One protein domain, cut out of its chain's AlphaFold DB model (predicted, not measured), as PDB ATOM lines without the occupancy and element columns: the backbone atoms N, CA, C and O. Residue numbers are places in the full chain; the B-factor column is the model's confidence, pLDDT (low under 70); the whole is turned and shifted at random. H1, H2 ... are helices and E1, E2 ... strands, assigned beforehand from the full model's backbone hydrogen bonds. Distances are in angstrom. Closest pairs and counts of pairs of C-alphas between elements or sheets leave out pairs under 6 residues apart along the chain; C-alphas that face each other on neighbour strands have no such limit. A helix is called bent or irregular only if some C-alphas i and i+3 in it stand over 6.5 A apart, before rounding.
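What this domain is: This is residues 13 to 159 of the 162 residues of an uncharacterized protein of Superficieibacter electus (UniProt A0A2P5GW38). Three helical columns stand in a row as a long rod, H1, then bent H2 in the middle, then H3 followed by H4, each running opposite to the one before; a small three-stranded sheet and short H5 lie at one end. The 147 printed residues hold H1 E1 H2 H3 H4 E2 E3 H5, five named helices and three named strands, mostly helix. The sheet is antiparallel, order E1 E3 E2. The whole is loose, radius of gyration of the C-alphas 21.2 A, spanning 71 by 27 by 24 A.

Where its parts are: Find C-alpha 13 at (33.931, 11.350, 6.144); H1 runs to residue 46, 46.9 A, with a 30-degree kink near residue 40. E1 is 51 to 54. H2, 56 to 83, is one helix by its hydrogen bonds but bent, C-alphas 63 and 66 being 6.6 A apart: arms H2a, 56 to 63, and H2b, 66 to 83, 25.8 A. H3, 86 to 113, 36.6 A, is irregular, C-alphas 88 and 91 being 9.2 A apart. H4 is 115 to 128, 20.2 A, E2 129 to 131, E3 142 to 146, and H5 153 to 156, ending at (28.653, 11.356, -43.604).

How they stand to each other: H2 is the hub. H2b and H3, a hairpin, touch at Phe 67 and Ser 107, closest C-alphas 5.2 A. H1, with residues 13 to 27 alone, touches H2b at a shallow tilt of 9 degrees, closest C-alphas Val 13 and Glu 83, 6.6 A. H2a touches H4, closest C-alphas Ser 56 and Ala 118, 5.8 A. H4 is on one face of the sheet, two layers, helix over strands, at a height of 11.3 A. Across the neighbour strands E1 and E3, N 144 and O 52 are within hydrogen-bond range at 2.8 A; across the neighbour strands E3 and E2, N 130 and O 145 are within hydrogen-bond range at 2.8 A. Every O i to N i+4 pair is within range in H2a, H2b and H4, 28 of 30 in H1 and 21 of 24 in H3; H5 is too short for one.

The domain as a whole: Lys 88 and Asn 148 have the C-alphas farthest apart, 70.6 A. The printed part has no cut and no long link. Look for pLDDT under 70 at 13 to 14, 84 to 89, 133 to 138, 148 and 152 to 159.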
ATOM      1  N   VAL A  13      33.860  12.752   6.624       62.12
ATOM      2  CA  VAL A  13      33.931  11.350   6.144       62.12
ATOM      3  C   VAL A  13      32.712  10.960   5.305       62.12
ATOM      4  O   VAL A  13      32.856  10.357   4.243       62.12
ATOM      5  N   LYS A  14      31.512  11.371   5.740       66.56
ATOM      6  CA  LYS A  14      30.268  11.192   4.973       66.56
ATOM      7  C   LYS A  14      30.355  11.832   3.588       66.56
ATOM      8  O   LYS A  14      29.998  11.193   2.607       66.56
ATOM      9  N   ASN A  15      30.889  13.046   3.497       75.19
ATOM     10  CA  ASN A  15      31.013  13.758   2.231       75.19
ATOM     11  C   ASN A  15      32.065  13.096   1.317       75.19
ATOM     12  O   ASN A  15      31.860  13.057   0.110       75.19
ATOM     13  N   LYS A  16      33.157  12.528   1.863       75.69
ATOM     14  CA  LYS A  16      34.170  11.800   1.063       75.69
ATOM     15  C   LYS A  16      33.590  10.541   0.416       75.69
ATOM     16  O   LYS A  16      33.821  10.290  -0.762       75.69
ATOM     17  N   ILE A  17      32.804   9.776   1.175       76.31
ATOM     18  CA  ILE A  17      32.118   8.578   0.668       76.31
ATOM     19  C   ILE A  17      31.102   8.965  -0.412       76.31
ATOM     20  O   ILE A  17      31.079   8.344  -1.472       76.31
ATOM     21  N   VAL A  18      30.312  10.019  -0.180       80.06
ATOM     22  CA  VAL A  18      29.358  10.540  -1.173       80.06
ATOM     23  C   VAL A  18      30.076  10.974  -2.455       80.06
ATOM     24  O   VAL A  18      29.635  10.601  -3.537       80.06
ATOM     25  N   CYS A  19      31.217  11.665  -2.364       81.62
ATOM     26  CA  CYS A  19      32.025  12.008  -3.537       81.62
ATOM     27  C   CYS A  19      32.515  10.778  -4.306       81.62
ATOM     28  O   CYS A  19      32.439  10.771  -5.531       81.62
ATOM     29  N   CYS A  20      32.980   9.729  -3.621       79.69
ATOM     30  CA  CYS A  20      33.372   8.485  -4.287       79.69
ATOM     31  C   CYS A  20      32.199   7.804  -4.996       79.69
ATOM     32  O   CYS A  20      32.378   7.310  -6.104       79.69
ATOM     33  N   ILE A  21      31.005   7.807  -4.397       81.69
ATOM     34  CA  ILE A  21      29.795   7.258  -5.027       81.69
ATOM     35  C   ILE A  21      29.405   8.084  -6.257       81.69
ATOM     36  O   ILE A  21      29.117   7.513  -7.305       81.69
ATOM     37  N   MET A  22      29.448   9.417  -6.172       83.31
ATOM     38  CA  MET A  22      29.172  10.287  -7.322       83.31
ATOM     39  C   MET A  22      30.177  10.081  -8.456       83.31
ATOM     40  O   MET A  22      29.772   9.947  -9.607       83.31
ATOM     41  N   LEU A  23      31.473   9.997  -8.139       83.62
ATOM     42  CA  LEU A  23      32.513   9.649  -9.110       83.62
ATOM     43  C   LEU A  23      32.209   8.302  -9.766       83.62
ATOM     44  O   LEU A  23      32.258   8.196 -10.986       83.62
ATOM     45  N   TRP A  24      31.834   7.294  -8.979       85.38
ATOM     46  CA  TRP A  24      31.505   5.972  -9.501       85.38
ATOM     47  C   TRP A  24      30.299   5.989 -10.448       85.38
ATOM     48  O   TRP A  24      30.335   5.320 -11.473       85.38
ATOM     49  N   LEU A  25      29.267   6.788 -10.161       85.88
ATOM     50  CA  LEU A  25      28.106   6.949 -11.046       85.88
ATOM     51  C   LEU A  25      28.467   7.650 -12.361       85.88
ATOM     52  O   LEU A  25      28.062   7.186 -13.425       85.88
ATOM     53  N   ILE A  26      29.251   8.730 -12.303       84.44
ATOM     54  CA  ILE A  26      29.693   9.465 -13.499       84.44
ATOM     55  C   ILE A  26      30.559   8.561 -14.379       84.44
ATOM     56  O   ILE A  26      30.298   8.413 -15.572       84.44
ATOM     57  N   PHE A  27      31.559   7.905 -13.785       83.75
ATOM     58  CA  PHE A  27      32.420   6.982 -14.517       83.75
ATOM     59  C   PHE A  27      31.663   5.742 -14.993       83.75
ATOM     60  O   PHE A  27      31.929   5.276 -16.091       83.75
ATOM     61  N   GLY A  28      30.687   5.241 -14.232       84.94
ATOM     62  CA  GLY A  28      29.808   4.153 -14.661       84.94
ATOM     63  C   GLY A  28      29.002   4.513 -15.911       84.94
ATOM     64  O   GLY A  28      28.924   3.708 -16.834       84.94
ATOM     65  N   GLY A  29      28.478   5.741 -15.979       85.88
ATOM     66  CA  GLY A  29      27.823   6.268 -17.179       85.88
ATOM     67  C   GLY A  29      28.770   6.345 -18.378       85.88
ATOM     68  O   GLY A  29      28.434   5.855 -19.452       85.88
ATOM     69  N   LEU A  30      29.982   6.873 -18.187       85.44
ATOM     70  CA  LEU A  30      31.000   6.928 -19.247       85.44
ATOM     71  C   LEU A  30      31.423   5.532 -19.726       85.44
ATOM     72  O   LEU A  30      31.568   5.314 -20.924       85.44
ATOM     73  N   ILE A  31      31.583   4.574 -18.809       88.56
ATOM     74  CA  ILE A  31      31.891   3.175 -19.135       88.56
ATOM     75  C   ILE A  31      30.776   2.572 -19.994       88.56
ATOM     76  O   ILE A  31      31.072   1.901 -20.978       88.56
ATOM     77  N   ALA A  32      29.509   2.816 -19.647       86.25
ATOM     78  CA  ALA A  32      28.376   2.324 -20.425       86.25
ATOM     79  C   ALA A  32      28.363   2.899 -21.851       86.25
ATOM     80  O   ALA A  32      28.165   2.142 -22.797       86.25
ATOM     81  N   VAL A  33      28.641   4.200 -22.006       86.75
ATOM     82  CA  VAL A  33      28.772   4.843 -23.326       86.75
ATOM     83  C   VAL A  33      29.898   4.198 -24.132       86.75
ATOM     84  O   VAL A  33      29.664   3.776 -25.256       86.75
ATOM     85  N   VAL A  34      31.090   4.037 -23.544       86.94
ATOM     86  CA  VAL A  34      32.229   3.399 -24.227       86.94
ATOM     87  C   VAL A  34      31.892   1.971 -24.652       86.94
ATOM     88  O   VAL A  34      32.184   1.595 -25.778       86.94
ATOM     89  N   LEU A  35      31.265   1.169 -23.786       86.62
ATOM     90  CA  LEU A  35      30.882  -0.205 -24.127       86.62
ATOM     91  C   LEU A  35      29.870  -0.260 -25.273       86.62
ATOM     92  O   LEU A  35      29.955  -1.165 -26.102       86.62
ATOM     93  N   TRP A  36      28.935   0.689 -25.318       86.56
ATOM     94  CA  TRP A  36      27.949   0.747 -26.387       86.56
ATOM     95  C   TRP A  36      28.588   1.158 -27.716       86.56
ATOM     96  O   TRP A  36      28.460   0.420 -28.689       86.56
ATOM     97  N   SER A  37      29.383   2.233 -27.728       85.06
ATOM     98  CA  SER A  37      30.121   2.675 -28.918       85.06
ATOM     99  C   SER A  37      31.080   1.597 -29.439       85.06
ATOM    100  O   SER A  37      31.147   1.352 -30.635       85.06
ATOM    101  N   VAL A  38      31.783   0.876 -28.555       82.00
ATOM    102  CA  VAL A  38      32.682  -0.229 -28.954       82.00
ATOM    103  C   VAL A  38      31.889  -1.336 -29.641       82.00
ATOM    104  O   VAL A  38      32.363  -1.905 -30.623       82.00
ATOM    105  N   GLY A  39      30.695  -1.652 -29.136       78.19
ATOM    106  CA  GLY A  39      29.807  -2.628 -29.757       78.19
ATOM    107  C   GLY A  39      29.436  -2.240 -31.186       78.19
ATOM    108  O   GLY A  39      29.566  -3.075 -32.081       78.19
ATOM    109  N   ASP A  40      29.040  -0.991 -31.402       80.75
ATOM    110  CA  ASP A  40      28.578  -0.518 -32.708       80.75
ATOM    111  C   ASP A  40      29.736  -0.342 -33.711       80.75
ATOM    112  O   ASP A  40      29.600  -0.728 -34.872       80.75
ATOM    113  N   ASP A  41      30.909   0.110 -33.257       78.31
ATOM    114  CA  ASP A  41      32.041   0.448 -34.134       78.31
ATOM    115  C   ASP A  41      32.972  -0.746 -34.419       78.31
ATOM    116  O   ASP A  41      33.471  -0.927 -35.533       78.31
ATOM    117  N   ILE A  42      33.222  -1.607 -33.422       76.88
ATOM    118  CA  ILE A  42      34.184  -2.719 -33.549       76.88
ATOM    119  C   ILE A  42      33.521  -3.984 -34.112       76.88
ATOM    120  O   ILE A  42      34.190  -4.787 -34.769       76.88
ATOM    121  N   SER A  43      32.215  -4.189 -33.910       79.81
ATOM    122  CA  SER A  43      31.533  -5.385 -34.435       79.81
ATOM    123  C   SER A  43      31.582  -5.494 -35.971       79.81
ATOM    124  O   SER A  43      31.890  -6.583 -36.465       79.81
ATOM    125  N   PRO A  44      31.356  -4.419 -36.754       80.69
ATOM    126  CA  PRO A  44      31.525  -4.445 -38.211       80.69
ATOM    127  C   PRO A  44      32.965  -4.761 -38.633       80.69
ATOM    128  O   PRO A  44      33.178  -5.550 -39.556       80.69
ATOM    129  N   LEU A  45      33.953  -4.220 -37.910       81.69
ATOM    130  CA  LEU A  45      35.376  -4.481 -38.141       81.69
ATOM    131  C   LEU A  45      35.722  -5.965 -37.952       81.69
ATOM    132  O   LEU A  45      36.396  -6.560 -38.792       81.69
ATOM    133  N   LEU A  46      35.232  -6.579 -36.872       80.62
ATOM    134  CA  LEU A  46      35.440  -8.001 -36.565       80.62
ATOM    135  C   LEU A  46      34.771  -8.928 -37.586       80.62
ATOM    136  O   LEU A  46      35.316  -9.984 -37.905       80.62
ATOM    137  N   ASN A  47      33.615  -8.525 -38.113       84.94
ATOM    138  CA  ASN A  47      32.894  -9.266 -39.147       84.94
ATOM    139  C   ASN A  47      33.450  -9.019 -40.561       84.94
ATOM    140  O   ASN A  47      32.984  -9.636 -41.518       84.94
ATOM    141  N   GLY A  48      34.455  -8.147 -40.702       81.44
ATOM    142  CA  GLY A  48      35.101  -7.847 -41.976       81.44
ATOM    143  C   GLY A  48      34.201  -7.101 -42.959       81.44
ATOM    144  O   GLY A  48      34.337  -7.337 -44.163       81.44
ATOM    145  N   ALA A  49      33.311  -6.245 -42.444       83.62
ATOM    146  CA  ALA A  49      32.388  -5.433 -43.229       83.62
ATOM    147  C   ALA A  49      33.114  -4.589 -44.289       83.62
ATOM    148  O   ALA A  49      34.288  -4.230 -44.130       83.62
ATOM    149  N   ASP A  50      32.395  -4.285 -45.370       83.94
ATOM    150  CA  ASP A  50      32.909  -3.484 -46.481       83.94
ATOM    151  C   ASP A  50      33.077  -2.006 -46.103       83.94
ATOM    152  O   ASP A  50      33.928  -1.332 -46.678       83.94
ATOM    153  N   GLU A  51      32.335  -1.537 -45.099       82.50
ATOM    154  CA  GLU A  51      32.426  -0.202 -44.510       82.50
ATOM    155  C   GLU A  51      32.507  -0.316 -42.983       82.50
ATOM    156  O   GLU A  51      31.820  -1.136 -42.367       82.50
ATOM    157  N   ILE A  52      33.391   0.473 -42.376       85.19
ATOM    158  CA  ILE A  52      33.665   0.464 -40.937       85.19
ATOM    159  C   ILE A  52      33.812   1.893 -40.419       85.19
ATOM    160  O   ILE A  52      34.404   2.740 -41.086       85.19
ATOM    161  N   TYR A  53      33.355   2.140 -39.195       83.94
ATOM    162  CA  TYR A  53      33.761   3.314 -38.430       83.94
ATOM    163  C   TYR A  53      34.923   2.929 -37.516       83.94
ATOM    164  O   TYR A  53      34.842   1.947 -36.778       83.94
ATOM    165  N   TYR A  54      36.035   3.660 -37.591       84.19
ATOM    166  CA  TYR A  54      37.231   3.331 -36.823       84.19
ATOM    167  C   TYR A  54      37.662   4.480 -35.913       84.19
ATOM    168  O   TYR A  54      38.126   5.528 -36.367       84.19
ATOM    169  N   ASP A  55      37.614   4.234 -34.600       84.25
ATOM    170  CA  ASP A  55      38.170   5.123 -33.584       84.25
ATOM    171  C   ASP A  55      39.173   4.394 -32.668       84.25
ATOM    172  O   ASP A  55      38.831   3.618 -31.772       84.25
ATOM    173  N   SER A  56      40.461   4.694 -32.860       81.69
ATOM    174  CA  SER A  56      41.556   4.183 -32.026       81.69
ATOM    175  C   SER A  56      41.466   4.623 -30.559       81.69
ATOM    176  O   SER A  56      41.932   3.904 -29.667       81.69
ATOM    177  N   LYS A  57      40.832   5.772 -30.279       85.38
ATOM    178  CA  LYS A  57      40.636   6.280 -28.912       85.38
ATOM    179  C   LYS A  57      39.673   5.394 -28.138       85.38
ATOM    180  O   LYS A  57      39.863   5.206 -26.938       85.38
ATOM    181  N   LEU A  58      38.694   4.810 -28.822       84.31
ATOM    182  CA  LEU A  58      37.703   3.918 -28.236       84.31
ATOM    183  C   LEU A  58      38.340   2.620 -27.715       84.31
ATOM    184  O   LEU A  58      38.016   2.154 -26.624       84.31
ATOM    185  N   ILE A  59      39.323   2.085 -28.447       83.31
ATOM    186  CA  ILE A  59      40.099   0.897 -28.049       83.31
ATOM    187  C   ILE A  59      40.903   1.183 -26.772       83.31
ATOM    188  O   ILE A  59      40.918   0.378 -25.839       83.31
ATOM    189  N   ILE A  60      41.544   2.354 -26.707       87.00
ATOM    190  CA  ILE A  60      42.291   2.797 -25.522       87.00
ATOM    191  C   ILE A  60      41.330   3.028 -24.346       87.00
ATOM    192  O   ILE A  60      41.610   2.613 -23.220       87.00
ATOM    193  N   ALA A  61      40.169   3.640 -24.595       87.12
ATOM    194  CA  ALA A  61      39.147   3.885 -23.581       87.12
ATOM    195  C   ALA A  61      38.599   2.576 -22.987       87.12
ATOM    196  O   ALA A  61      38.479   2.473 -21.763       87.12
ATOM    197  N   LEU A  62      38.357   1.555 -23.818       87.75
ATOM    198  CA  LEU A  62      37.922   0.226 -23.381       87.75
ATOM    199  C   LEU A  62      38.936  -0.410 -22.419       87.75
ATOM    200  O   LEU A  62      38.568  -0.926 -21.363       87.75
ATOM    201  N   ALA A  63      40.228  -0.320 -22.735       86.19
ATOM    202  CA  ALA A  63      41.285  -0.809 -21.852       86.19
ATOM    203  C   ALA A  63      41.459   0.036 -20.576       86.19
ATOM    204  O   ALA A  63      41.978  -0.452 -19.569       86.19
ATOM    205  N   GLY A  64      40.990   1.286 -20.586       87.06
ATOM    206  CA  GLY A  64      40.915   2.155 -19.411       87.06
ATOM    207  C   GLY A  64      39.882   1.711 -18.378       87.06
ATOM    208  O   GLY A  64      40.068   1.972 -17.191       87.06
ATOM    209  N   ILE A  65      38.828   0.994 -18.776       88.75
ATOM    210  CA  ILE A  65      37.747   0.550 -17.877       88.75
ATOM    211  C   ILE A  65      38.274  -0.224 -16.652       88.75
ATOM    212  O   ILE A  65      38.006   0.211 -15.526       88.75
ATOM    213  N   PRO A  66      39.041  -1.328 -16.796       86.00
ATOM    214  CA  PRO A  66      39.556  -2.062 -15.638       86.00
ATOM    215  C   PRO A  66      40.466  -1.199 -14.755       86.00
ATOM    216  O   PRO A  66      40.430  -1.323 -13.530       86.00
ATOM    217  N   PHE A  67      41.237  -0.285 -15.351       87.25
ATOM    218  CA  PHE A  67      42.061   0.669 -14.610       87.25
ATOM    219  C   PHE A  67      41.206   1.606 -13.740       87.25
ATOM    220  O   PHE A  67      41.446   1.710 -12.534       87.25
ATOM    221  N   PHE A  68      40.169   2.224 -14.311       85.50
ATOM    222  CA  PHE A  68      39.261   3.116 -13.583       85.50
ATOM    223  C   PHE A  68      38.508   2.399 -12.461       85.50
ATOM    224  O   PHE A  68      38.401   2.929 -11.352       85.50
ATOM    225  N   VAL A  69      38.031   1.176 -12.704       87.69
ATOM    226  CA  VAL A  69      37.340   0.371 -11.683       87.69
ATOM    227  C   VAL A  69      38.263   0.096 -10.494       87.69
ATOM    228  O   VAL A  69      37.867   0.309  -9.345       87.69
ATOM    229  N   LEU A  70      39.507  -0.318 -10.752       87.81
ATOM    230  CA  LEU A  70      40.493  -0.575  -9.700       87.81
ATOM    231  C   LEU A  70      40.877   0.697  -8.937       87.81
ATOM    232  O   LEU A  70      40.983   0.657  -7.712       87.81
ATOM    233  N   MET A  71      41.018   1.831  -9.628       85.31
ATOM    234  CA  MET A  71      41.271   3.136  -9.007       85.31
ATOM    235  C   MET A  71      40.144   3.549  -8.053       85.31
ATOM    236  O   MET A  71      40.407   3.931  -6.911       85.31
ATOM    237  N   CYS A  72      38.888   3.426  -8.486       84.75
ATOM    238  CA  CYS A  72      37.726   3.743  -7.657       84.75
ATOM    239  C   CYS A  72      37.636   2.832  -6.427       84.75
ATOM    240  O   CYS A  72      37.458   3.326  -5.312       84.75
ATOM    241  N   LEU A  73      37.812   1.519  -6.606       85.75
ATOM    242  CA  LEU A  73      37.851   0.565  -5.493       85.75
ATOM    243  C   LEU A  73      38.980   0.898  -4.518       85.75
ATOM    244  O   LEU A  73      38.776   0.867  -3.301       85.75
ATOM    245  N   ALA A  74      40.151   1.271  -5.034       85.94
ATOM    246  CA  ALA A  74      41.288   1.601  -4.198       85.94
ATOM    247  C   ALA A  74      41.066   2.865  -3.363       85.94
ATOM    248  O   ALA A  74      41.355   2.873  -2.164       85.94
ATOM    249  N   ALA A  75      40.486   3.907  -3.960       83.69
ATOM    250  CA  ALA A  75      40.101   5.120  -3.246       83.69
ATOM    251  C   ALA A  75      39.080   4.824  -2.133       83.69
ATOM    252  O   ALA A  75      39.237   5.295  -1.005       83.69
ATOM    253  N   LEU A  76      38.074   3.996  -2.423       83.94
ATOM    254  CA  LEU A  76      37.006   3.649  -1.483       83.94
ATOM    255  C   LEU A  76      37.549   2.863  -0.280       83.94
ATOM    256  O   LEU A  76      37.274   3.211   0.868       83.94
ATOM    257  N   ILE A  77      38.392   1.857  -0.528       83.94
ATOM    258  CA  ILE A  77      39.041   1.080   0.536       83.94
ATOM    259  C   ILE A  77      39.980   1.969   1.365       83.94
ATOM    260  O   ILE A  77      39.980   1.868   2.591       83.94
ATOM    261  N   ASN A  78      40.738   2.876   0.739       83.00
ATOM    262  CA  ASN A  78      41.634   3.787   1.457       83.00
ATOM    263  C   ASN A  78      40.861   4.736   2.396       83.00
ATOM    264  O   ASN A  78      41.246   4.919   3.555       83.00
ATOM    265  N   ILE A  79      39.723   5.274   1.943       81.88
ATOM    266  CA  ILE A  79      38.829   6.085   2.785       81.88
ATOM    267  C   ILE A  79      38.307   5.258   3.962       81.88
ATOM    268  O   ILE A  79      38.371   5.718   5.102       81.88
ATOM    269  N   ILE A  80      37.844   4.027   3.716       80.31
ATOM    270  CA  ILE A  80      37.362   3.138   4.779       80.31
ATOM    271  C   ILE A  80      38.477   2.889   5.802       80.31
ATOM    272  O   ILE A  80      38.253   3.094   6.992       80.31
ATOM    273  N   LEU A  81      39.677   2.495   5.374       78.62
ATOM    274  CA  LEU A  81      40.784   2.147   6.274       78.62
ATOM    275  C   LEU A  81      41.321   3.340   7.077       78.62
ATOM    276  O   LEU A  81      41.731   3.161   8.226       78.62
ATOM    277  N   THR A  82      41.319   4.538   6.489       72.81
ATOM    278  CA  THR A  82      41.864   5.751   7.120       72.81
ATOM    279  C   THR A  82      40.877   6.393   8.098       72.81
ATOM    280  O   THR A  82      41.285   6.839   9.173       72.81
ATOM    281  N   GLU A  83      39.588   6.428   7.747       71.25
ATOM    282  CA  GLU A  83      38.566   7.209   8.462       71.25
ATOM    283  C   GLU A  83      37.721   6.378   9.433       71.25
ATOM    284  O   GLU A  83      37.224   6.893  10.439       71.25
ATOM    285  N   THR A  84      37.541   5.077   9.185       62.88
ATOM    286  CA  THR A  84      36.850   4.235  10.169       62.88
ATOM    287  C   THR A  84      37.773   3.963  11.359       62.88
ATOM    288  O   THR A  84      38.990   3.830  11.229       62.88
ATOM    289  N   LYS A  85      37.207   3.816  12.566       55.56
ATOM    290  CA  LYS A  85      37.939   3.453  13.801       55.56
ATOM    291  C   LYS A  85      38.577   2.039  13.757       55.56
ATOM    292  O   LYS A  85      38.940   1.489  14.793       55.56
ATOM    293  N   LEU A  86      38.776   1.461  12.568       55.81
ATOM    294  CA  LEU A  86      39.521   0.231  12.277       55.81
ATOM    295  C   LEU A  86      41.046   0.368  12.467       55.81
ATOM    296  O   LEU A  86      41.792  -0.562  12.163       55.81
ATOM    297  N   LYS A  87      41.526   1.465  13.072       56.59
ATOM    298  CA  LYS A  87      42.921   1.639  13.533       56.59
ATOM    299  C   LYS A  87      43.401   0.583  14.542       56.59
ATOM    300  O   LYS A  87      44.590   0.545  14.843       56.59
ATOM    301  N   LYS A  88      42.521  -0.297  15.040       58.62
ATOM    302  CA  LYS A  88      42.877  -1.383  15.972       58.62
ATOM    303  C   LYS A  88      43.922  -2.366  15.419       58.62
ATOM    304  O   LYS A  88      44.588  -3.005  16.220       58.62
ATOM    305  N   ASN A  89      44.102  -2.468  14.095       68.56
ATOM    306  CA  ASN A  89      45.061  -3.389  13.464       68.56
ATOM    307  C   ASN A  89      45.958  -2.693  12.424       68.56
ATOM    308  O   ASN A  89      45.956  -3.043  11.244       68.56
ATOM    309  N   LYS A  90      46.764  -1.723  12.873       72.38
ATOM    310  CA  LYS A  90      47.666  -0.922  12.022       72.38
ATOM    311  C   LYS A  90      48.516  -1.769  11.055       72.38
ATOM    312  O   LYS A  90      48.440  -1.551   9.856       72.38
ATOM    313  N   LYS A  91      49.191  -2.822  11.547       78.12
ATOM    314  CA  LYS A  91      50.004  -3.730  10.707       78.12
ATOM    315  C   LYS A  91      49.218  -4.387   9.567       78.12
ATOM    316  O   LYS A  91      49.736  -4.534   8.470       78.12
ATOM    317  N   ARG A  92      47.974  -4.807   9.817       79.06
ATOM    318  CA  ARG A  92      47.131  -5.435   8.786       79.06
ATOM    319  C   ARG A  92      46.694  -4.408   7.744       79.06
ATOM    320  O   ARG A  92      46.683  -4.727   6.561       79.06
ATOM    321  N   ASN A  93      46.340  -3.203   8.184       79.69
ATOM    322  CA  ASN A  93      45.915  -2.130   7.288       79.69
ATOM    323  C   ASN A  93      47.072  -1.679   6.384       79.69
ATOM    324  O   ASN A  93      46.845  -1.482   5.196       79.69
ATOM    325  N   ASP A  94      48.298  -1.615   6.913       79.88
ATOM    326  CA  ASP A  94      49.498  -1.270   6.142       79.88
ATOM    327  C   ASP A  94      49.767  -2.301   5.024       79.88
ATOM    328  O   ASP A  94      49.966  -1.922   3.872       79.88
ATOM    329  N   VAL A  95      49.653  -3.606   5.319       84.75
ATOM    330  CA  VAL A  95      49.805  -4.681   4.312       84.75
ATOM    331  C   VAL A  95      48.723  -4.617   3.229       84.75
ATOM    332  O   VAL A  95      48.995  -4.885   2.059       84.75
ATOM    333  N   ILE A  96      47.482  -4.285   3.597       83.38
ATOM    334  CA  ILE A  96      46.391  -4.121   2.624       83.38
ATOM    335  C   ILE A  96      46.690  -2.934   1.701       83.38
ATOM    336  O   ILE A  96      46.571  -3.073   0.484       83.38
ATOM    337  N   LEU A  97      47.127  -1.806   2.265       81.69
ATOM    338  CA  LEU A  97      47.453  -0.599   1.505       81.69
ATOM    339  C   LEU A  97      48.607  -0.838   0.520       81.69
ATOM    340  O   LEU A  97      48.537  -0.425  -0.635       81.69
ATOM    341  N   GLU A  98      49.647  -1.550   0.956       85.88
ATOM    342  CA  GLU A  98      50.795  -1.908   0.122       85.88
ATOM    343  C   GLU A  98      50.381  -2.788  -1.064       85.88
ATOM    344  O   GLU A  98      50.698  -2.477  -2.213       85.88
ATOM    345  N   ARG A  99      49.591  -3.842  -0.816       86.12
ATOM    346  CA  ARG A  99      49.082  -4.724  -1.882       86.12
ATOM    347  C   ARG A  99      48.199  -3.982  -2.879       86.12
ATOM    348  O   ARG A  99      48.271  -4.248  -4.075       86.12
ATOM    349  N   MET A 100      47.375  -3.052  -2.402       84.81
ATOM    350  CA  MET A 100      46.551  -2.225  -3.279       84.81
ATOM    351  C   MET A 100      47.392  -1.292  -4.146       84.81
ATOM    352  O   MET A 100      47.102  -1.161  -5.329       84.81
ATOM    353  N   ASN A 101      48.445  -0.684  -3.597       82.94
ATOM    354  CA  ASN A 101      49.357   0.148  -4.383       82.94
ATOM    355  C   ASN A 101      50.037  -0.662  -5.492       82.94
ATOM    356  O   ASN A 101      50.114  -0.189  -6.621       82.94
ATOM    357  N   VAL A 102      50.460  -1.898  -5.208       88.12
ATOM    358  CA  VAL A 102      50.997  -2.806  -6.237       88.12
ATOM    359  C   VAL A 102      49.955  -3.077  -7.326       88.12
ATOM    360  O   VAL A 102      50.274  -2.999  -8.511       88.12
ATOM    361  N   LEU A 103      48.699  -3.332  -6.945       87.19
ATOM    362  CA  LEU A 103      47.604  -3.554  -7.892       87.19
ATOM    363  C   LEU A 103      47.339  -2.322  -8.777       87.19
ATOM    364  O   LEU A 103      47.085  -2.476  -9.969       87.19
ATOM    365  N   LEU A 104      47.432  -1.111  -8.215       87.75
ATOM    366  CA  LEU A 104      47.289   0.143  -8.962       87.75
ATOM    367  C   LEU A 104      48.450   0.372  -9.934       87.75
ATOM    368  O   LEU A 104      48.236   0.796 -11.063       87.75
ATOM    369  N   VAL A 105      49.686   0.078  -9.528       89.31
ATOM    370  CA  VAL A 105      50.841   0.179 -10.433       89.31
ATOM    371  C   VAL A 105      50.689  -0.803 -11.593       89.31
ATOM    372  O   VAL A 105      50.870  -0.423 -12.748       89.31
ATOM    373  N   LEU A 106      50.280  -2.044 -11.312       88.69
ATOM    374  CA  LEU A 106      50.008  -3.041 -12.349       88.69
ATOM    375  C   LEU A 106      48.873  -2.612 -13.285       88.69
ATOM    376  O   LEU A 106      48.976  -2.834 -14.490       88.69
ATOM    377  N   SER A 107      47.815  -1.978 -12.772       88.75
ATOM    378  CA  SER A 107      46.718  -1.498 -13.615       88.75
ATOM    379  C   SER A 107      47.138  -0.333 -14.516       88.75
ATOM    380  O   SER A 107      46.731  -0.308 -15.676       88.75
ATOM    381  N   VAL A 108      48.006   0.573 -14.046       89.19
ATOM    382  CA  VAL A 108      48.637   1.595 -14.904       89.19
ATOM    383  C   VAL A 108      49.471   0.928 -15.993       89.19
ATOM    384  O   VAL A 108      49.346   1.288 -17.160       89.19
ATOM    385  N   CYS A 109      50.296  -0.065 -15.647       90.06
ATOM    386  CA  CYS A 109      51.089  -0.788 -16.640       90.06
ATOM    387  C   CYS A 109      50.194  -1.444 -17.699       90.06
ATOM    388  O   CYS A 109      50.449  -1.269 -18.886       90.06
ATOM    389  N   LEU A 110      49.126  -2.139 -17.296       87.31
ATOM    390  CA  LEU A 110      48.162  -2.750 -18.218       87.31
ATOM    391  C   LEU A 110      47.487  -1.714 -19.124       87.31
ATOM    392  O   LEU A 110      47.353  -1.948 -20.324       87.31
ATOM    393  N   PHE A 111      47.124  -0.553 -18.578       88.56
ATOM    394  CA  PHE A 111      46.595   0.549 -19.373       88.56
ATOM    395  C   PHE A 111      47.622   1.050 -20.400       88.56
ATOM    396  O   PHE A 111      47.286   1.223 -21.566       88.56
ATOM    397  N   MET A 112      48.897   1.186 -20.028       90.75
ATOM    398  CA  MET A 112      49.962   1.552 -20.972       90.75
ATOM    399  C   MET A 112      50.219   0.472 -22.034       90.75
ATOM    400  O   MET A 112      50.540   0.789 -23.177       90.75
ATOM    401  N   PHE A 113      50.035  -0.807 -21.702       89.00
ATOM    402  CA  PHE A 113      50.122  -1.888 -22.685       89.00
ATOM    403  C   PHE A 113      48.996  -1.842 -23.726       89.00
ATOM    404  O   PHE A 113      49.186  -2.353 -24.828       89.00
ATOM    405  N   SER A 114      47.865  -1.189 -23.438       87.94
ATOM    406  CA  SER A 114      46.734  -1.075 -24.373       87.94
ATOM    407  C   SER A 114      47.013  -0.238 -25.625       87.94
ATOM    408  O   SER A 114      46.337  -0.395 -26.642       87.94
ATOM    409  N   PHE A 115      48.060   0.586 -25.607       88.94
ATOM    410  CA  PHE A 115      48.488   1.330 -26.790       88.94
ATOM    411  C   PHE A 115      49.022   0.405 -27.893       88.94
ATOM    412  O   PHE A 115      48.923   0.736 -29.072       88.94
ATOM    413  N   ILE A 116      49.544  -0.774 -27.533       90.69
ATOM    414  CA  ILE A 116      50.051  -1.762 -28.494       90.69
ATOM    415  C   ILE A 116      48.926  -2.323 -29.382       90.69
ATOM    416  O   ILE A 116      49.042  -2.201 -30.602       90.69
ATOM    417  N   PRO A 117      47.832  -2.913 -28.848       86.56
ATOM    418  CA  PRO A 117      46.740  -3.399 -29.687       86.56
ATOM    419  C   PRO A 117      46.054  -2.271 -30.463       86.56
ATOM    420  O   PRO A 117      45.690  -2.493 -31.615       86.56
ATOM    421  N   ALA A 118      45.942  -1.063 -29.894       88.00
ATOM    422  CA  ALA A 118      45.431   0.099 -30.625       88.00
ATOM    423  C   ALA A 118      46.286   0.395 -31.868       88.00
ATOM    424  O   ALA A 118      45.752   0.463 -32.972       88.00
ATOM    425  N   TYR A 119      47.613   0.459 -31.712       88.31
ATOM    426  CA  TYR A 119      48.548   0.671 -32.818       88.31
ATOM    427  C   TYR A 119      48.487  -0.440 -33.879       88.31
ATOM    428  O   TYR A 119      48.451  -0.152 -35.077       88.31
ATOM    429  N   ILE A 120      48.447  -1.710 -33.456       89.25
ATOM    430  CA  ILE A 120      48.346  -2.860 -34.371       89.25
ATOM    431  C   ILE A 120      47.057  -2.776 -35.195       89.25
ATOM    432  O   ILE A 120      47.105  -2.940 -36.414       89.25
ATOM    433  N   LEU A 121      45.922  -2.483 -34.554       86.62
ATOM    434  CA  LEU A 121      44.640  -2.328 -35.242       86.62
ATOM    435  C   LEU A 121      44.656  -1.140 -36.207       86.62
ATOM    436  O   LEU A 121      44.194  -1.286 -37.333       86.62
ATOM    437  N   THR A 122      45.253  -0.005 -35.830       87.56
ATOM    438  CA  THR A 122      45.388   1.154 -36.731       87.56
ATOM    439  C   THR A 122      46.181   0.790 -37.987       87.56
ATOM    440  O   THR A 122      45.795   1.147 -39.100       87.56
ATOM    441  N   PHE A 123      47.281   0.048 -37.834       86.81
ATOM    442  CA  PHE A 123      48.085  -0.406 -38.969       86.81
ATOM    443  C   PHE A 123      47.342  -1.432 -39.839       86.81
ATOM    444  O   PHE A 123      47.450  -1.417 -41.069       86.81
ATOM    445  N   TRP A 124      46.555  -2.311 -39.217       87.25
ATOM    446  CA  TRP A 124      45.731  -3.275 -39.937       87.25
ATOM    447  C   TRP A 124      44.636  -2.587 -40.762       87.25
ATOM    448  O   TRP A 124      44.517  -2.865 -41.955       87.25
ATOM    449  N   VAL A 125      43.925  -1.619 -40.176       85.88
ATOM    450  CA  VAL A 125      42.934  -0.792 -40.887       85.88
ATOM    451  C   VAL A 125      43.591  -0.074 -42.061       85.88
ATOM    452  O   VAL A 125      43.123  -0.201 -43.185       85.88
ATOM    453  N   ARG A 126      44.753   0.558 -41.848       84.38
ATOM    454  CA  ARG A 126      45.509   1.240 -42.914       84.38
ATOM    455  C   ARG A 126      45.839   0.355 -44.120       84.38
ATOM    456  O   ARG A 126      45.989   0.866 -45.224       84.38
ATOM    457  N   SER A 127      46.058  -0.940 -43.902       84.69
ATOM    458  CA  SER A 127      46.487  -1.864 -44.960       84.69
ATOM    459  C   SER A 127      45.328  -2.505 -45.723       84.69
ATOM    460  O   SER A 127      45.545  -2.974 -46.838       84.69
ATOM    461  N   HIS A 128      44.121  -2.514 -45.153       86.50
ATOM    462  CA  HIS A 128      42.960  -3.205 -45.728       86.50
ATOM    463  C   HIS A 128      41.808  -2.269 -46.096       86.50
ATOM    464  O   HIS A 128      40.931  -2.664 -46.865       86.50
ATOM    465  N   TYR A 129      41.822  -1.043 -45.576       85.56
ATOM    466  CA  TYR A 129      40.762  -0.070 -45.755       85.56
ATOM    467  C   TYR A 129      41.314   1.277 -46.221       85.56
ATOM    468  O   TYR A 129      42.399   1.708 -45.821       85.56
ATOM    469  N   THR A 130      40.545   1.954 -47.064       85.12
ATOM    470  CA  THR A 130      40.816   3.307 -47.546       85.12
ATOM    471  C   THR A 130      39.893   4.302 -46.850       85.12
ATOM    472  O   THR A 130      38.699   4.017 -46.715       85.12
ATOM    473  N   PRO A 131      40.420   5.450 -46.389       81.38
ATOM    474  CA  PRO A 131      39.603   6.476 -45.768       81.38
ATOM    475  C   PRO A 131      38.622   7.035 -46.786       81.38
ATOM    476  O   PRO A 131      38.927   7.181 -47.970       81.38
ATOM    477  N   CYS A 132      37.440   7.336 -46.283       77.12
ATOM    478  CA  CYS A 132      36.330   7.810 -47.082       77.12
ATOM    479  C   CYS A 132      36.416   9.337 -47.349       77.12
ATOM    480  O   CYS A 132      35.918   9.841 -48.354       77.12
ATOM    481  N   HIS A 133      37.175  10.061 -46.518       69.12
ATOM    482  CA  HIS A 133      37.566  11.458 -46.737       69.12
ATOM    483  C   HIS A 133      38.898  11.593 -47.502       69.12
ATOM    484  O   HIS A 133      39.755  10.714 -47.430       69.12
ATOM    485  N   ASP A 134      39.124  12.755 -48.137       58.78
ATOM    486  CA  ASP A 134      40.319  13.110 -48.940       58.78
ATOM    487  C   ASP A 134      41.662  13.139 -48.168       58.78
ATOM    488  O   ASP A 134      42.693  13.593 -48.674       58.78
ATOM    489  N   THR A 135      41.701  12.659 -46.926       58.38
ATOM    490  CA  THR A 135      42.923  12.598 -46.127       58.38
ATOM    491  C   THR A 135      43.594  11.237 -46.276       58.38
ATOM    492  O   THR A 135      43.072  10.223 -45.833       58.38
ATOM    493  N   SER A 136      44.821  11.207 -46.799       56.97
ATOM    494  CA  SER A 136      45.664   9.999 -46.910       56.97
ATOM    495  C   SER A 136      46.163   9.425 -45.569       56.97
ATOM    496  O   SER A 136      46.969   8.490 -45.541       56.97
ATOM    497  N   ILE A 137      45.713   9.993 -44.447       63.00
ATOM    498  CA  ILE A 137      46.116   9.637 -43.088       63.00
ATOM    499  C   ILE A 137      44.957   8.897 -42.425       63.00
ATOM    500  O   ILE A 137      43.822   9.353 -42.489       63.00
ATOM    501  N   VAL A 138      45.262   7.787 -41.747       64.25
ATOM    502  CA  VAL A 138      44.293   7.109 -40.878       64.25
ATOM    503  C   VAL A 138      44.056   7.987 -39.650       64.25
ATOM    504  O   VAL A 138      44.924   8.090 -38.778       64.25
ATOM    505  N   SER A 139      42.915   8.664 -39.615       70.38
ATOM    506  CA  SER A 139      42.439   9.471 -38.498       70.38
ATOM    507  C   SER A 139      41.445   8.690 -37.635       70.38
ATOM    508  O   SER A 139      40.672   7.855 -38.100       70.38
ATOM    509  N   SER A 140      41.488   8.959 -36.335       70.50
ATOM    510  CA  SER A 140      40.533   8.406 -35.375       70.50
ATOM    511  C   SER A 140      39.161   9.050 -35.548       70.50
ATOM    512  O   SER A 140      39.111  10.275 -35.657       70.50
ATOM    513  N   GLY A 141      38.097   8.252 -35.470       75.62
ATOM    514  CA  GLY A 141      36.718   8.730 -35.568       75.62
ATOM    515  C   GLY A 141      36.349   9.069 -37.006       75.62
ATOM    516  O   GLY A 141      35.901  10.171 -37.278       75.62
ATOM    517  N   THR A 142      36.673   8.171 -37.936       78.06
ATOM    518  CA  THR A 142      36.319   8.333 -39.350       78.06
ATOM    519  C   THR A 142      35.889   7.011 -39.961       78.06
ATOM    520  O   THR A 142      36.238   5.929 -39.474       78.06
ATOM    521  N   THR A 143      35.138   7.115 -41.052       83.19
ATOM    522  CA  THR A 143      34.669   5.974 -41.831       83.19
ATOM    523  C   THR A 143      35.724   5.517 -42.838       83.19
ATOM    524  O   THR A 143      36.444   6.326 -43.436       83.19
ATOM    525  N   TYR A 144      35.813   4.206 -43.042       82.94
ATOM    526  CA  TYR A 144      36.696   3.584 -44.018       82.94
ATOM    527  C   TYR A 144      35.974   2.494 -44.801       82.94
ATOM    528  O   TYR A 144      35.129   1.786 -44.259       82.94
ATOM    529  N   VAL A 145      36.389   2.302 -46.051       86.50
ATOM    530  CA  VAL A 145      35.848   1.277 -46.951       86.50
ATOM    531  C   VAL A 145      36.920   0.309 -47.423       86.50
ATOM    532  O   VAL A 145      38.098   0.649 -47.533       86.50
ATOM    533  N   LYS A 146      36.522  -0.930 -47.689       85.81
ATOM    534  CA  LYS A 146      37.416  -2.010 -48.098       85.81
ATOM    535  C   LYS A 146      37.592  -2.025 -49.618       85.81
ATOM    536  O   LYS A 146      36.652  -2.286 -50.367       85.81
ATOM    537  N   GLY A 147      38.820  -1.818 -50.094       76.06
ATOM    538  CA  GLY A 147      39.167  -1.961 -51.513       76.06
ATOM    539  C   GLY A 147      38.388  -1.021 -52.448       76.06
ATOM    540  O   GLY A 147      38.597   0.183 -52.412       76.06
ATOM    541  N   ASN A 148      37.531  -1.586 -53.310       63.78
ATOM    542  CA  ASN A 148      36.750  -0.854 -54.325       63.78
ATOM    543  C   ASN A 148      35.320  -0.501 -53.870       63.78
ATOM    544  O   ASN A 148      34.505  -0.093 -54.701       63.78
ATOM    545  N   ALA A 149      34.979  -0.719 -52.598       72.44
ATOM    546  CA  ALA A 149      33.672  -0.339 -52.077       72.44
ATOM    547  C   ALA A 149      33.486   1.188 -52.152       72.44
ATOM    548  O   ALA A 149      34.413   1.963 -51.910       72.44
ATOM    549  N   THR A 150      32.290   1.623 -52.544       73.19
ATOM    550  CA  THR A 150      31.939   3.042 -52.616       73.19
ATOM    551  C   THR A 150      31.550   3.547 -51.241       73.19
ATOM    552  O   THR A 150      30.711   2.936 -50.591       73.19
ATOM    553  N   CYS A 151      32.108   4.685 -50.840       72.94
ATOM    554  CA  CYS A 151      31.669   5.394 -49.647       72.94
ATOM    555  C   CYS A 151      30.195   5.781 -49.752       72.94
ATOM    556  O   CYS A 151      29.819   6.500 -50.687       72.94
ATOM    557  N   ASP A 152      29.383   5.343 -48.796       67.25
ATOM    558  CA  ASP A 152      27.968   5.672 -48.788       67.25
ATOM    559  C   ASP A 152      27.746   7.042 -48.130       67.25
ATOM    560  O   ASP A 152      28.112   7.274 -46.978       67.25
ATOM    561  N   ARG A 153      27.190   8.006 -48.876       57.75
ATOM    562  CA  ARG A 153      27.122   9.417 -48.433       57.75
ATOM    563  C   ARG A 153      26.114   9.663 -47.313       57.75
ATOM    564  O   ARG A 153      26.184  10.712 -46.678       57.75
ATOM    565  N   GLU A 154      25.194   8.737 -47.060       52.03
ATOM    566  CA  GLU A 154      24.149   8.916 -46.042       52.03
ATOM    567  C   GLU A 154      24.698   8.878 -44.604       52.03
ATOM    568  O   GLU A 154      24.111   9.486 -43.703       52.03
ATOM    569  N   MET A 155      25.855   8.241 -44.377       46.94
ATOM    570  CA  MET A 155      26.496   8.181 -43.057       46.94
ATOM    571  C   MET A 155      27.320   9.441 -42.732       46.94
ATOM    572  O   MET A 155      27.391   9.839 -41.573       46.94
ATOM    573  N   TYR A 156      27.856  10.125 -43.751       46.19
ATOM    574  CA  TYR A 156      28.653  11.356 -43.604       46.19
ATOM    575  C   TYR A 156      27.853  12.533 -43.053       46.19
ATOM    576  O   TYR A 156      28.371  13.367 -42.318       46.19
ATOM    577  N   THR A 157      26.562  12.599 -43.377       41.91
ATOM    578  CA  THR A 157      25.686  13.687 -42.927       41.91
ATOM    579  C   THR A 157      25.391  13.680 -41.428       41.91
ATOM    580  O   THR A 157      24.806  14.644 -40.941       41.91
ATOM    581  N   LYS A 158      25.778  12.634 -40.684       43.50
ATOM    582  CA  LYS A 158      25.603  12.599 -39.224       43.50
ATOM    583  C   LYS A 158      26.748  13.243 -38.441       43.50
ATOM    584  O   LYS A 158      26.499  13.647 -37.315       43.50
ATOM    585  N   GLU A 159      27.955  13.365 -39.000       48.62
ATOM    586  CA  GLU A 159      29.108  13.915 -38.257       48.62
ATOM    587  C   GLU A 159      29.406  15.394 -38.557       48.62
ATOM    588  O   GLU A 159      29.929  16.087 -37.691       48.62
TER     589      GLU A 159